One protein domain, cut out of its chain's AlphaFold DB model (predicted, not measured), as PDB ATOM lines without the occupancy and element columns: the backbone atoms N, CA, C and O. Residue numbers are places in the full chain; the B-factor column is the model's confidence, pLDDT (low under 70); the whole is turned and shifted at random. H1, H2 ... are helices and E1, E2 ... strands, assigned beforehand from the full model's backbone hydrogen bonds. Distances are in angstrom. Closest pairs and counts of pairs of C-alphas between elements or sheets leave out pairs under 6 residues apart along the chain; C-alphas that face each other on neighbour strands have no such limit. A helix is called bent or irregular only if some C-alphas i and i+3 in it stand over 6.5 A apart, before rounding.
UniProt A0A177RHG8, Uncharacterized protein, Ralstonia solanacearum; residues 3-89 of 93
ATOM      1  N   GLY A   3     208.009 208.325 104.052       83.25
ATOM      2  CA  GLY A   3     209.023 207.798 103.146       83.25
ATOM      3  C   GLY A   3     209.542 206.433 103.567       83.25
ATOM      4  O   GLY A   3     209.079 205.850 104.546       83.25
ATOM      5  N   THR A   4     210.524 205.925 102.831       85.62
ATOM      6  CA  THR A   4     211.220 204.687 103.197       85.62
ATOM      7  C   THR A   4     212.331 205.029 104.174       85.62
ATOM      8  O   THR A   4     213.271 205.745 103.826       85.62
ATOM      9  N   LEU A   5     212.206 204.552 105.410       86.69
ATOM     10  CA  LEU A   5     213.176 204.813 106.463       86.69
ATOM     11  C   LEU A   5     214.166 203.647 106.562       86.69
ATOM     12  O   LEU A   5     213.788 202.487 106.684       86.69
ATOM     13  N   PHE A   6     215.449 203.972 106.578       87.06
ATOM     14  CA  PHE A   6     216.536 203.062 106.891       87.06
ATOM     15  C   PHE A   6     217.157 203.515 108.201       87.06
ATOM     16  O   PHE A   6     217.574 204.663 108.341       87.06
ATOM     17  N   VAL A   7     217.205 202.626 109.185       86.50
ATOM     18  CA  VAL A   7     217.867 202.898 110.461       86.50
ATOM     19  C   VAL A   7     219.133 202.064 110.561       86.50
ATOM     20  O   VAL A   7     219.143 200.892 110.197       86.50
ATOM     21  N   LEU A   8     220.196 202.671 111.084       87.31
ATOM     22  CA  LEU A   8     221.430 202.005 111.481       87.31
ATOM     23  C   LEU A   8     221.522 202.076 113.012       87.31
ATOM     24  O   LEU A   8     222.065 203.057 113.540       87.31
ATOM     25  N   PRO A   9     220.976 201.077 113.736       79.62
ATOM     26  CA  PRO A   9     220.921 201.092 115.195       79.62
ATOM     27  C   PRO A   9     222.320 201.201 115.811       79.62
ATOM     28  O   PRO A   9     222.544 202.051 116.668       79.62
ATOM     29  N   GLU A  10     223.291 200.439 115.295       83.62
ATOM     30  CA  GLU A  10     224.670 200.397 115.808       83.62
ATOM     31  C   GLU A  10     225.360 201.768 115.794       83.62
ATOM     32  O   GLU A  10     226.079 202.126 116.723       83.62
ATOM     33  N   SER A  11     225.094 202.575 114.763       84.25
ATOM     34  CA  SER A  11     225.669 203.918 114.610       84.25
ATOM     35  C   SER A  11     224.741 205.044 115.075       84.25
ATOM     36  O   SER A  11     225.101 206.214 114.946       84.25
ATOM     37  N   LYS A  12     223.543 204.728 115.590       87.19
ATOM     38  CA  LYS A  12     222.486 205.699 115.935       87.19
ATOM     39  C   LYS A  12     222.158 206.661 114.785       87.19
ATOM     40  O   LYS A  12     221.903 207.847 115.010       87.19
ATOM     41  N   ARG A  13     222.177 206.163 113.548       90.50
ATOM     42  CA  ARG A  13     221.942 206.948 112.325       90.50
ATOM     43  C   ARG A  13     220.683 206.495 111.604       90.50
ATOM     44  O   ARG A  13     220.203 205.385 111.826       90.50
ATOM     45  N   PHE A  14     220.158 207.361 110.748       90.38
ATOM     46  CA  PHE A  14     219.090 207.014 109.822       90.38
ATOM     47  C   PHE A  14     219.279 207.698 108.468       90.38
ATOM     48  O   PHE A  14     219.840 208.795 108.396       90.38
ATOM     49  N   ASP A  15     218.735 207.063 107.438       90.44
ATOM     50  CA  ASP A  15     218.536 207.606 106.104       90.44
ATOM     51  C   ASP A  15     217.040 207.497 105.775       90.44
ATOM     52  O   ASP A  15     216.468 206.411 105.797       90.44
ATOM     53  N   LEU A  16     216.372 208.614 105.500       89.12
ATOM     54  CA  LEU A  16     214.983 208.635 105.046       89.12
ATOM     55  C   LEU A  16     214.950 209.011 103.570       89.12
ATOM     56  O   LEU A  16     215.300 210.133 103.210       89.12
ATOM     57  N   ILE A  17     214.454 208.104 102.738       89.44
ATOM     58  CA  ILE A  17     214.128 208.388 101.343       89.44
ATOM     59  C   ILE A  17     212.686 208.891 101.301       89.44
ATOM     60  O   ILE A  17     211.752 208.128 101.553       89.44
ATOM     61  N   THR A  18     212.495 210.173 101.010       87.75
ATOM     62  CA  THR A  18     211.179 210.830 100.974       87.75
ATOM     63  C   THR A  18     211.055 211.698  99.727       87.75
ATOM     64  O   THR A  18     212.058 212.088  99.135       87.75
ATOM     65  N   MET A  19     209.827 212.022  99.332       87.06
ATOM     66  CA  MET A  19     209.574 213.070  98.343       87.06
ATOM     67  C   MET A  19     209.418 214.412  99.064       87.06
ATOM     68  O   MET A  19     208.641 214.511 100.014       87.06
ATOM     69  N   VAL A  20     210.150 215.434  98.633       83.62
ATOM     70  CA  VAL A  20     209.999 216.828  99.075       83.62
ATOM     71  C   VAL A  20     209.852 217.673  97.817       83.62
ATOM     72  O   VAL A  20     210.677 217.573  96.918       83.62
ATOM     73  N   GLU A  21     208.759 218.434  97.719       84.69
ATOM     74  CA  GLU A  21     208.458 219.284  96.550       84.69
ATOM     75  C   GLU A  21     208.494 218.534  95.200       84.69
ATOM     76  O   GLU A  21     208.909 219.061  94.174       84.69
ATOM     77  N   GLY A  22     208.066 217.266  95.194       84.88
ATOM     78  CA  GLY A  22     208.057 216.420  93.993       84.88
ATOM     79  C   GLY A  22     209.418 215.827  93.610       84.88
ATOM     80  O   GLY A  22     209.493 215.062  92.651       84.88
ATOM     81  N   GLN A  23     210.480 216.114  94.367       87.69
ATOM     82  CA  GLN A  23     211.800 215.521  94.183       87.69
ATOM     83  C   GLN A  23     212.088 214.468  95.249       87.69
ATOM     84  O   GLN A  23     211.814 214.659  96.436       87.69
ATOM     85  N   GLN A  24     212.685 213.353  94.831       88.19
ATOM     86  CA  GLN A  24     213.174 212.354  95.770       88.19
ATOM     87  C   GLN A  24     214.432 212.889  96.455       88.19
ATOM     88  O   GLN A  24     215.433 213.180  95.804       88.19
ATOM     89  N   VAL A  25     214.384 212.987  97.779       89.62
ATOM     90  CA  VAL A  25     215.500 213.430  98.613       89.62
ATOM     91  C   VAL A  25     215.829 212.375  99.662       89.62
ATOM     92  O   VAL A  25     214.959 211.643 100.141       89.62
ATOM     93  N   ILE A  26     217.107 212.307 100.029       89.94
ATOM     94  CA  ILE A  26     217.601 211.417 101.080       89.94
ATOM     95  C   ILE A  26     217.989 212.278 102.279       89.94
ATOM     96  O   ILE A  26     219.018 212.956 102.262       89.94
ATOM     97  N   LEU A  27     217.169 212.250 103.327       88.19
ATOM     98  CA  LEU A  27     217.448 212.943 104.580       88.19
ATOM     99  C   LEU A  27     218.280 212.043 105.483       88.19
ATOM    100  O   LEU A  27     217.826 210.979 105.901       88.19
ATOM    101  N   LYS A  28     219.488 212.493 105.812       90.69
ATOM    102  CA  LYS A  28     220.416 211.758 106.674       90.69
ATOM    103  C   LYS A  28     220.499 212.414 108.035       90.69
ATOM    104  O   LYS A  28     220.591 213.638 108.133       90.69
ATOM    105  N   GLY A  29     220.505 211.620 109.093       90.44
ATOM    106  CA  GLY A  29     220.529 212.178 110.435       90.44
ATOM    107  C   GLY A  29     220.806 211.173 111.535       90.44
ATOM    108  O   GLY A  29     221.230 210.041 111.302       90.44
ATOM    109  N   THR A  30     220.572 211.613 112.768       91.69
ATOM    110  CA  THR A  30     220.763 210.799 113.970       91.69
ATOM    111  C   THR A  30     219.436 210.394 114.596       91.69
ATOM    112  O   THR A  30     218.449 211.130 114.557       91.69
ATOM    113  N   LEU A  31     219.418 209.220 115.217       89.12
ATOM    114  CA  LEU A  31     218.286 208.735 115.994       89.12
ATOM    115  C   LEU A  31     218.230 209.460 117.342       89.12
ATOM    116  O   LEU A  31     219.238 209.562 118.043       89.12
ATOM    117  N   SER A  32     217.047 209.927 117.741       87.75
ATOM    118  CA  SER A  32     216.833 210.367 119.124       87.75
ATOM    119  C   SER A  32     216.847 209.165 120.071       87.75
ATOM    120  O   SER A  32     216.466 208.058 119.690       87.75
ATOM    121  N   ALA A  33     217.201 209.391 121.338       83.94
ATOM    122  CA  ALA A  33     217.208 208.349 122.370       83.94
ATOM    123  C   ALA A  33     215.868 207.595 122.490       83.94
ATOM    124  O   ALA A  33     215.854 206.392 122.735       83.94
ATOM    125  N   SER A  34     214.739 208.278 122.286       83.50
ATOM    126  CA  SER A  34     213.410 207.654 122.309       83.50
ATOM    127  C   SER A  34     213.203 206.664 121.159       83.50
ATOM    128  O   SER A  34     212.746 205.551 121.393       83.50
ATOM    129  N   VAL A  35     213.612 207.022 119.939       85.19
ATOM    130  CA  VAL A  35     213.527 206.124 118.774       85.19
ATOM    131  C   VAL A  35     214.488 204.957 118.924       85.19
ATOM    132  O   VAL A  35     214.119 203.822 118.650       85.19
ATOM    133  N   PHE A  36     215.695 205.220 119.424       85.81
ATOM    134  CA  PHE A  36     216.655 204.169 119.741       85.81
ATOM    135  C   PHE A  36     216.059 203.146 120.724       85.81
ATOM    136  O   PHE A  36     216.141 201.948 120.494       85.81
ATOM    137  N   ARG A  37     215.369 203.592 121.778       84.25
ATOM    138  CA  ARG A  37     214.681 202.674 122.699       84.25
ATOM    139  C   ARG A  37     213.558 201.879 122.026       84.25
ATOM    140  O   ARG A  37     213.488 200.673 122.240       84.25
ATOM    141  N   GLN A  38     212.746 202.504 121.171       84.31
ATOM    142  CA  GLN A  38     211.686 201.810 120.421       84.31
ATOM    143  C   GLN A  38     212.230 200.676 119.550       84.31
ATOM    144  O   GLN A  38     211.700 199.568 119.598       84.31
ATOM    145  N   ILE A  39     213.302 200.931 118.792       83.62
ATOM    146  CA  ILE A  39     213.886 199.920 117.893       83.62
ATOM    147  C   ILE A  39     214.630 198.803 118.637       83.62
ATOM    148  O   ILE A  39     214.864 197.735 118.082       83.62
ATOM    149  N   HIS A  40     214.992 199.041 119.899       82.25
ATOM    150  CA  HIS A  40     215.600 198.057 120.795       82.25
ATOM    151  C   HIS A  40     214.573 197.336 121.685       82.25
ATOM    152  O   HIS A  40     214.947 196.693 122.663       82.25
ATOM    153  N   GLY A  41     213.274 197.442 121.383       73.69
ATOM    154  CA  GLY A  41     212.227 196.745 122.135       73.69
ATOM    155  C   GLY A  41     211.889 197.370 123.495       73.69
ATOM    156  O   GLY A  41     211.078 196.829 124.233       73.69
ATOM    157  N   GLN A  42     212.478 198.521 123.829       75.25
ATOM    158  CA  GLN A  42     212.273 199.268 125.078       75.25
ATOM    159  C   GLN A  42     211.223 200.380 124.889       75.25
ATOM    160  O   GLN A  42     211.372 201.493 125.394       75.25
ATOM    161  N   GLY A  43     210.204 200.107 124.074       65.19
ATOM    162  CA  GLY A  43     209.102 201.032 123.825       65.19
ATOM    163  C   GLY A  43     208.208 201.212 125.057       65.19
ATOM    164  O   GLY A  43     208.045 200.285 125.845       65.19
ATOM    165  N   ASN A  44     207.605 202.393 125.210       65.50
ATOM    166  CA  ASN A  44     206.573 202.658 126.226       65.50
ATOM    167  C   ASN A  44     205.170 202.566 125.589       65.50
ATOM    168  O   ASN A  44     205.055 202.504 124.369       65.50
ATOM    169  N   ASN A  45     204.087 202.637 126.379       59.78
ATOM    170  CA  ASN A  45     202.700 202.576 125.866       59.78
ATOM    171  C   ASN A  45     202.390 203.573 124.727       59.78
ATOM    172  O   ASN A  45     201.568 203.283 123.866       59.78
ATOM    173  N   GLU A  46     203.054 204.731 124.691       65.81
ATOM    174  CA  GLU A  46     202.883 205.744 123.634       65.81
ATOM    175  C   GLU A  46     203.772 205.516 122.397       65.81
ATOM    176  O   GLU A  46     203.651 206.203 121.378       65.81
ATOM    177  N   GLN A  47     204.733 204.605 122.507       68.19
ATOM    178  CA  GLN A  47     205.835 204.400 121.582       68.19
ATOM    179  C   GLN A  47     206.126 202.906 121.518       68.19
ATOM    180  O   GLN A  47     207.070 202.429 122.147       68.19
ATOM    181  N   GLN A  48     205.268 202.176 120.804       70.00
ATOM    182  CA  GLN A  48     205.371 200.725 120.705       70.00
ATOM    183  C   GLN A  48     206.764 200.303 120.217       70.00
ATOM    184  O   GLN A  48     207.375 201.006 119.406       70.00
ATOM    185  N   PRO A  49     207.287 199.173 120.717       76.06
ATOM    186  CA  PRO A  49     208.525 198.618 120.204       76.06
ATOM    187  C   PRO A  49     208.369 198.301 118.712       76.06
ATOM    188  O   PRO A  49     207.370 197.721 118.290       76.06
ATOM    189  N   VAL A  50     209.360 198.694 117.916       80.12
ATOM    190  CA  VAL A  50     209.356 198.507 116.461       80.12
ATOM    191  C   VAL A  50     210.535 197.633 116.081       80.12
ATOM    192  O   VAL A  50     211.662 197.918 116.468       80.12
ATOM    193  N   ASP A  51     210.303 196.593 115.285       80.31
ATOM    194  CA  ASP A  51     211.413 195.836 114.712       80.31
ATOM    195  C   ASP A  51     212.112 196.699 113.639       80.31
ATOM    196  O   ASP A  51     211.465 197.101 112.667       80.31
ATOM    197  N   PRO A  52     213.422 196.986 113.753       77.06
ATOM    198  CA  PRO A  52     214.149 197.769 112.756       77.06
ATOM    199  C   PRO A  52     214.106 197.156 111.347       77.06
ATOM    200  O   PRO A  52     214.179 197.886 110.360       77.06
ATOM    201  N   ARG A  53     213.928 195.835 111.220       79.31
ATOM    202  CA  ARG A  53     213.725 195.141 109.937       79.31
ATOM    203  C   ARG A  53     212.338 195.378 109.350       79.31
ATOM    204  O   ARG A  53     212.173 195.240 108.143       79.31
ATOM    205  N   ALA A  54     211.339 195.708 110.168       77.88
ATOM    206  CA  ALA A  54     210.025 196.126 109.683       77.88
ATOM    207  C   ALA A  54     210.056 197.568 109.152       77.88
ATOM    208  O   ALA A  54     209.282 197.911 108.262       77.88
ATOM    209  N   ILE A  55     210.990 198.393 109.641       79.50
ATOM    210  CA  ILE A  55     211.133 199.791 109.212       79.50
ATOM    211  C   ILE A  55     211.505 199.896 107.729       79.50
ATOM    212  O   ILE A  55     210.956 200.727 107.015       79.50
ATOM    213  N   THR A  56     212.380 199.013 107.243       76.88
ATOM    214  CA  THR A  56     212.849 199.033 105.848       76.88
ATOM    215  C   THR A  56     211.887 198.382 104.854       76.88
ATOM    216  O   THR A  56     212.075 198.523 103.648       76.88
ATOM    217  N   ARG A  57     210.874 197.644 105.329       79.25
ATOM    218  CA  ARG A  57     209.941 196.881 104.477       79.25
ATOM    219  C   ARG A  57     208.732 197.684 104.019       79.25
ATOM    220  O   ARG A  57     208.129 197.340 103.009       79.25
ATOM    221  N   THR A  58     208.358 198.711 104.768       77.44
ATOM    222  CA  THR A  58     207.182 199.536 104.489       77.44
ATOM    223  C   THR A  58     207.560 201.007 104.536       77.44
ATOM    224  O   THR A  58     208.503 201.367 105.235       77.44
ATOM    225  N   PRO A  59     206.845 201.894 103.836       78.62
ATOM    226  CA  PRO A  59     206.968 203.321 104.083       78.62
ATOM    227  C   PRO A  59     206.470 203.650 105.496       78.62
ATOM    228  O   PRO A  59     205.468 203.105 105.963       78.62
ATOM    229  N   TRP A  60     207.171 204.547 106.185       82.94
ATOM    230  CA  TRP A  60     206.843 204.979 107.541       82.94
ATOM    231  C   TRP A  60     206.530 206.466 107.592       82.94
ATOM    232  O   TRP A  60     207.193 207.294 106.961       82.94
ATOM    233  N   VAL A  61     205.543 206.798 108.420       84.12
ATOM    234  CA  VAL A  61     205.292 208.161 108.871       84.12
ATOM    235  C   VAL A  61     206.226 208.449 110.031       84.12
ATOM    236  O   VAL A  61     206.183 207.791 111.076       84.12
ATOM    237  N   VAL A  62     207.075 209.450 109.836       86.06
ATOM    238  CA  VAL A  62     208.112 209.818 110.791       86.06
ATOM    239  C   VAL A  62     208.086 211.302 111.118       86.06
ATOM    240  O   VAL A  62     207.790 212.158 110.272       86.06
ATOM    241  N   GLU A  63     208.447 211.600 112.361       86.75
ATOM    242  CA  GLU A  63     208.685 212.957 112.838       86.75
ATOM    243  C   GLU A  63     210.189 213.222 112.856       86.75
ATOM    244  O   GLU A  63     210.932 212.676 113.678       86.75
ATOM    245  N   ILE A  64     210.641 214.066 111.930       87.38
ATOM    246  CA  ILE A  64     212.027 214.524 111.851       87.38
ATOM    247  C   ILE A  64     212.080 215.963 112.334       87.38
ATOM    248  O   ILE A  64     211.375 216.834 111.829       87.38
ATOM    249  N   ARG A  65     212.974 216.220 113.284       86.88
ATOM    250  CA  ARG A  65     213.343 217.570 113.682       86.88
ATOM    251  C   ARG A  65     214.578 217.991 112.907       86.88
ATOM    252  O   ARG A  65     215.663 217.465 113.141       86.88
ATOM    253  N   THR A  66     214.405 218.961 112.022       86.88
ATOM    254  CA  THR A  66     215.512 219.648 111.358       86.88
ATOM    255  C   THR A  66     215.910 220.854 112.200       86.88
ATOM    256  O   THR A  66     215.053 221.630 112.621       86.88
ATOM    257  N   ARG A  67     217.199 221.002 112.494       84.88
ATOM    258  CA  ARG A  67     217.755 222.208 113.116       84.88
ATOM    259  C   ARG A  67     218.857 222.750 112.228       84.88
ATOM    260  O   ARG A  67     219.656 221.980 111.706       84.88
ATOM    261  N   GLU A  68     218.912 224.063 112.088       83.38
ATOM    262  CA  GLU A  68     220.046 224.712 111.447       83.38
ATOM    263  C   GLU A  68     221.143 224.943 112.490       83.38
ATOM    264  O   GLU A  68     220.918 225.553 113.536       83.38
ATOM    265  N   LEU A  69     222.324 224.397 112.226       80.00
ATOM    266  CA  LEU A  69     223.537 224.636 112.991       80.00
ATOM    267  C   LEU A  69     224.369 225.655 112.221       80.00
ATOM    268  O   LEU A  69     225.008 225.324 111.220       80.00
ATOM    269  N   SER A  70     224.339 226.894 112.701       79.25
ATOM    270  CA  SER A  70     225.237 227.950 112.247       79.25
ATOM    271  C   SER A  70     226.424 228.013 113.205       79.25
ATOM    272  O   SER A  70     226.289 228.401 114.366       79.25
ATOM    273  N   GLU A  71     227.587 227.554 112.749       73.12
ATOM    274  CA  GLU A  71     228.846 227.680 113.485       73.12
ATOM    275  C   GLU A  71     229.582 228.924 112.977       73.12
ATOM    276  O   GLU A  71     229.691 229.134 111.768       73.12
ATOM    277  N   ARG A  72     230.114 229.758 113.885       67.31
ATOM    278  CA  ARG A  72     230.937 230.914 113.488       67.31
ATOM    279  C   ARG A  72     232.107 230.407 112.630       67.31
ATOM    280  O   ARG A  72     232.905 229.607 113.109       67.31
ATOM    281  N   ASN A  73     232.198 230.890 111.386       70.62
ATOM    282  CA  ASN A  73     233.150 230.488 110.332       70.62
ATOM    283  C   ASN A  73     232.824 229.216 109.520       70.62
ATOM    284  O   ASN A  73     233.703 228.710 108.823       70.62
ATOM    285  N   ARG A  74     231.590 228.694 109.544       67.81
ATOM    286  CA  ARG A  74     231.152 227.642 108.606       67.81
ATOM    287  C   ARG A  74     229.802 227.963 107.979       67.81
ATOM    288  O   ARG A  74     228.985 228.665 108.566       67.81
ATOM    289  N   ALA A  75     229.573 227.418 106.784       75.00
ATOM    290  CA  ALA A  75     228.254 227.435 106.165       75.00
ATOM    291  C   ALA A  75     227.235 226.760 107.097       75.00
ATOM    292  O   ALA A  75     227.530 225.703 107.668       75.00
ATOM    293  N   SER A  76     226.058 227.376 107.249       77.06
ATOM    294  CA  SER A  76     224.941 226.800 108.000       77.06
ATOM    295  C   SER A  76     224.672 225.380 107.510       77.06
ATOM    296  O   SER A  76     224.450 225.157 106.320       77.06
ATOM    297  N   ARG A  77     224.696 224.408 108.427       82.31
ATOM    298  CA  ARG A  77     224.377 223.012 108.115       82.31
ATOM    299  C   ARG A  77     223.056 222.619 108.744       82.31
ATOM    300  O   ARG A  77     222.821 222.858 109.927       82.31
ATOM    301  N   GLN A  78     222.203 221.976 107.964       83.19
ATOM    302  CA  GLN A  78     220.985 221.376 108.484       83.19
ATOM    303  C   GLN A  78     221.331 220.030 109.118       83.19
ATOM    304  O   GLN A  78     221.973 219.180 108.501       83.19
ATOM    305  N   VAL A  79     220.933 219.842 110.372       85.81
ATOM    306  CA  VAL A  79     221.006 218.551 111.052       85.81
ATOM    307  C   VAL A  79     219.604 217.998 111.230       85.81
ATOM    308  O   VAL A  79     218.708 218.677 111.733       85.81
ATOM    309  N   HIS A  80     219.418 216.746 110.827       89.94
ATOM    310  CA  HIS A  80     218.154 216.040 110.973       89.94
ATOM    311  C   HIS A  80     218.243 215.071 112.150       89.94
ATOM    312  O   HIS A  80     219.208 214.320 112.306       89.94
ATOM    313  N   SER A  81     217.231 215.082 113.008       88.88
ATOM    314  CA  SER A  81     217.110 214.149 114.124       88.88
ATOM    315  C   SER A  81     215.751 213.472 114.079       88.88
ATOM    316  O   SER A  81     214.720 214.144 114.115       88.88
ATOM    317  N   LEU A  82     215.742 212.142 114.022       88.94
ATOM    318  CA  LEU A  82     214.512 211.359 114.025       88.94
ATOM    319  C   LEU A  82     213.949 211.346 115.447       88.94
ATOM    320  O   LEU A  82     214.582 210.805 116.355       88.94
ATOM    321  N   GLN A  83     212.805 211.992 115.659       85.69
ATOM    322  CA  GLN A  83     212.187 212.161 116.979       85.69
ATOM    323  C   GLN A  83     211.221 211.033 117.311       85.69
ATOM    324  O   GLN A  83     211.203 210.575 118.455       85.69
ATOM    325  N   ARG A  84     210.428 210.591 116.329       83.19
ATOM    326  CA  ARG A  84     209.384 209.589 116.542       83.19
ATOM    327  C   ARG A  84     209.073 208.800 115.273       83.19
ATOM    328  O   ARG A  84     209.066 209.356 114.173       83.19
ATOM    329  N   LEU A  85     208.775 207.517 115.465       83.19
ATOM    330  CA  LEU A  85     208.108 206.652 114.496       83.19
ATOM    331  C   LEU A  85     206.609 206.679 114.821       83.19
ATOM    332  O   LEU A  85     206.233 206.371 115.951       83.19
ATOM    333  N   VAL A  86     205.764 207.111 113.885       77.69
ATOM    334  CA  VAL A  86     204.321 207.271 114.140       77.69
ATOM    335  C   VAL A  86     203.580 205.987 113.790       77.69
ATOM    336  O   VAL A  86     202.910 205.418 114.643       77.69
ATOM    337  N   ARG A  87     203.699 205.534 112.538       73.56
ATOM    338  CA  ARG A  87     203.141 204.269 112.037       73.56
ATOM    339  C   ARG A  87     203.653 203.977 110.624       73.56
ATOM    340  O   ARG A  87     204.009 204.930 109.924       73.56
ATOM    341  N   PRO A  88     203.659 202.711 110.180       71.06
ATOM    342  CA  PRO A  88     203.736 202.417 108.755       71.06
ATOM    343  C   PRO A  88     202.541 203.075 108.058       71.06
ATOM    344  O   PRO A  88     201.427 203.068 108.595       71.06
ATOM    345  N   GLU A  89     202.769 203.705 106.908       65.94
ATOM    346  CA  GLU A  89     201.645 204.232 106.138       65.94
ATOM    347  C   GLU A  89     200.789 203.065 105.643       65.94
ATOM    348  O   GLU A  89     201.344 202.094 105.115       65.94
TER     349      GLU A  89
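What this domain is: This is residues 3 to 89 of the 93 residues of an uncharacterized protein of Ralstonia solanacearum (UniProt A0A177RHG8). You are looking at one five-stranded sheet that curls like part of a barrel and folds back on itself, the hairpin E1 and E2 facing the long hairpin E4 and E5 across the hinge strand E3. H1 packs on E5 and H2 beside E1, with the unnamed residues 40 to 51 between them in the chain; the turn of the E4 and E5 hairpin makes one end of the longest axis. The printed part has 87 residues, in the order E1, E2, E3, H1, H2, E4, E5. The sheet's order is E1, E2, E3, E5, E4, mixed, and the class is mostly strand. The whole is compact, with a radius of gyration of the C-alphas of 13.6 A and spans of 42 by 29 by 22 A.

Where its parts are: Find C-alpha 3 at (209.023, 207.798, 103.146); from there E1, residues 3 to 8, runs 16.0 A. E2, residues 13 to 20, covers 20.4 A and bends by 52 degrees at residue 17. E3, residues 23 to 31, covers 23.7 A and ends at (218.286, 208.735, 115.994). Next come H1, residues 33 to 39, 10.1 A, and H2, residues 52 to 55, 5.1 A. E4, residues 60 to 69, covers 26.4 A. E5, residues 77 to 88, covers 29.2 A, bends by 65 degrees at residue 85 and ends at (203.736, 202.417, 108.755).

How they stand to each other: Begin with the meander E1, E2, E3, each strand the antiparallel neighbour of the one before: N 6 and O 15 are 2.8 A apart, N 16 and O 27 also 2.8 A. E3 and E5 are parallel, with N 82 and O 30 at 2.9 A. E5 and E4 form an antiparallel hairpin, with N 65 and O 81 at 2.8 A. In this folded sheet, one sheet bent back into two leaves, E1 and E2 face E5 and E4. The edge strands E1 and E4 come closest at the C-alphas of Gly 3 and Trp 60, 5.7 A; E1 and E5 are apart. H1 is on the sheet at a height of 7.1 A and lies over E5, only just, with 3 of its 7 C-alphas falling on it; the closest are those of Val 35 and Arg 84, 5.8 A. H2 is on the sheet at a height of 6.7 A; its closest C-alphas to E1 are those of Ile 55 and Leu 5, 6.1 A. In H1 every O i to N i+4 pair is within hydrogen-bond range; H2 is too short for one.

The domain as a whole: The C-alphas of Asn 45 and Asn 73 are the two farthest apart, 44.1 A. The printed part has no cut; the link from H1 to H2 is long, 12 residues. Mean pLDDT of the printed part is 81.8; look for values under 70 at residues 43 to 47, 72, 74 and 89.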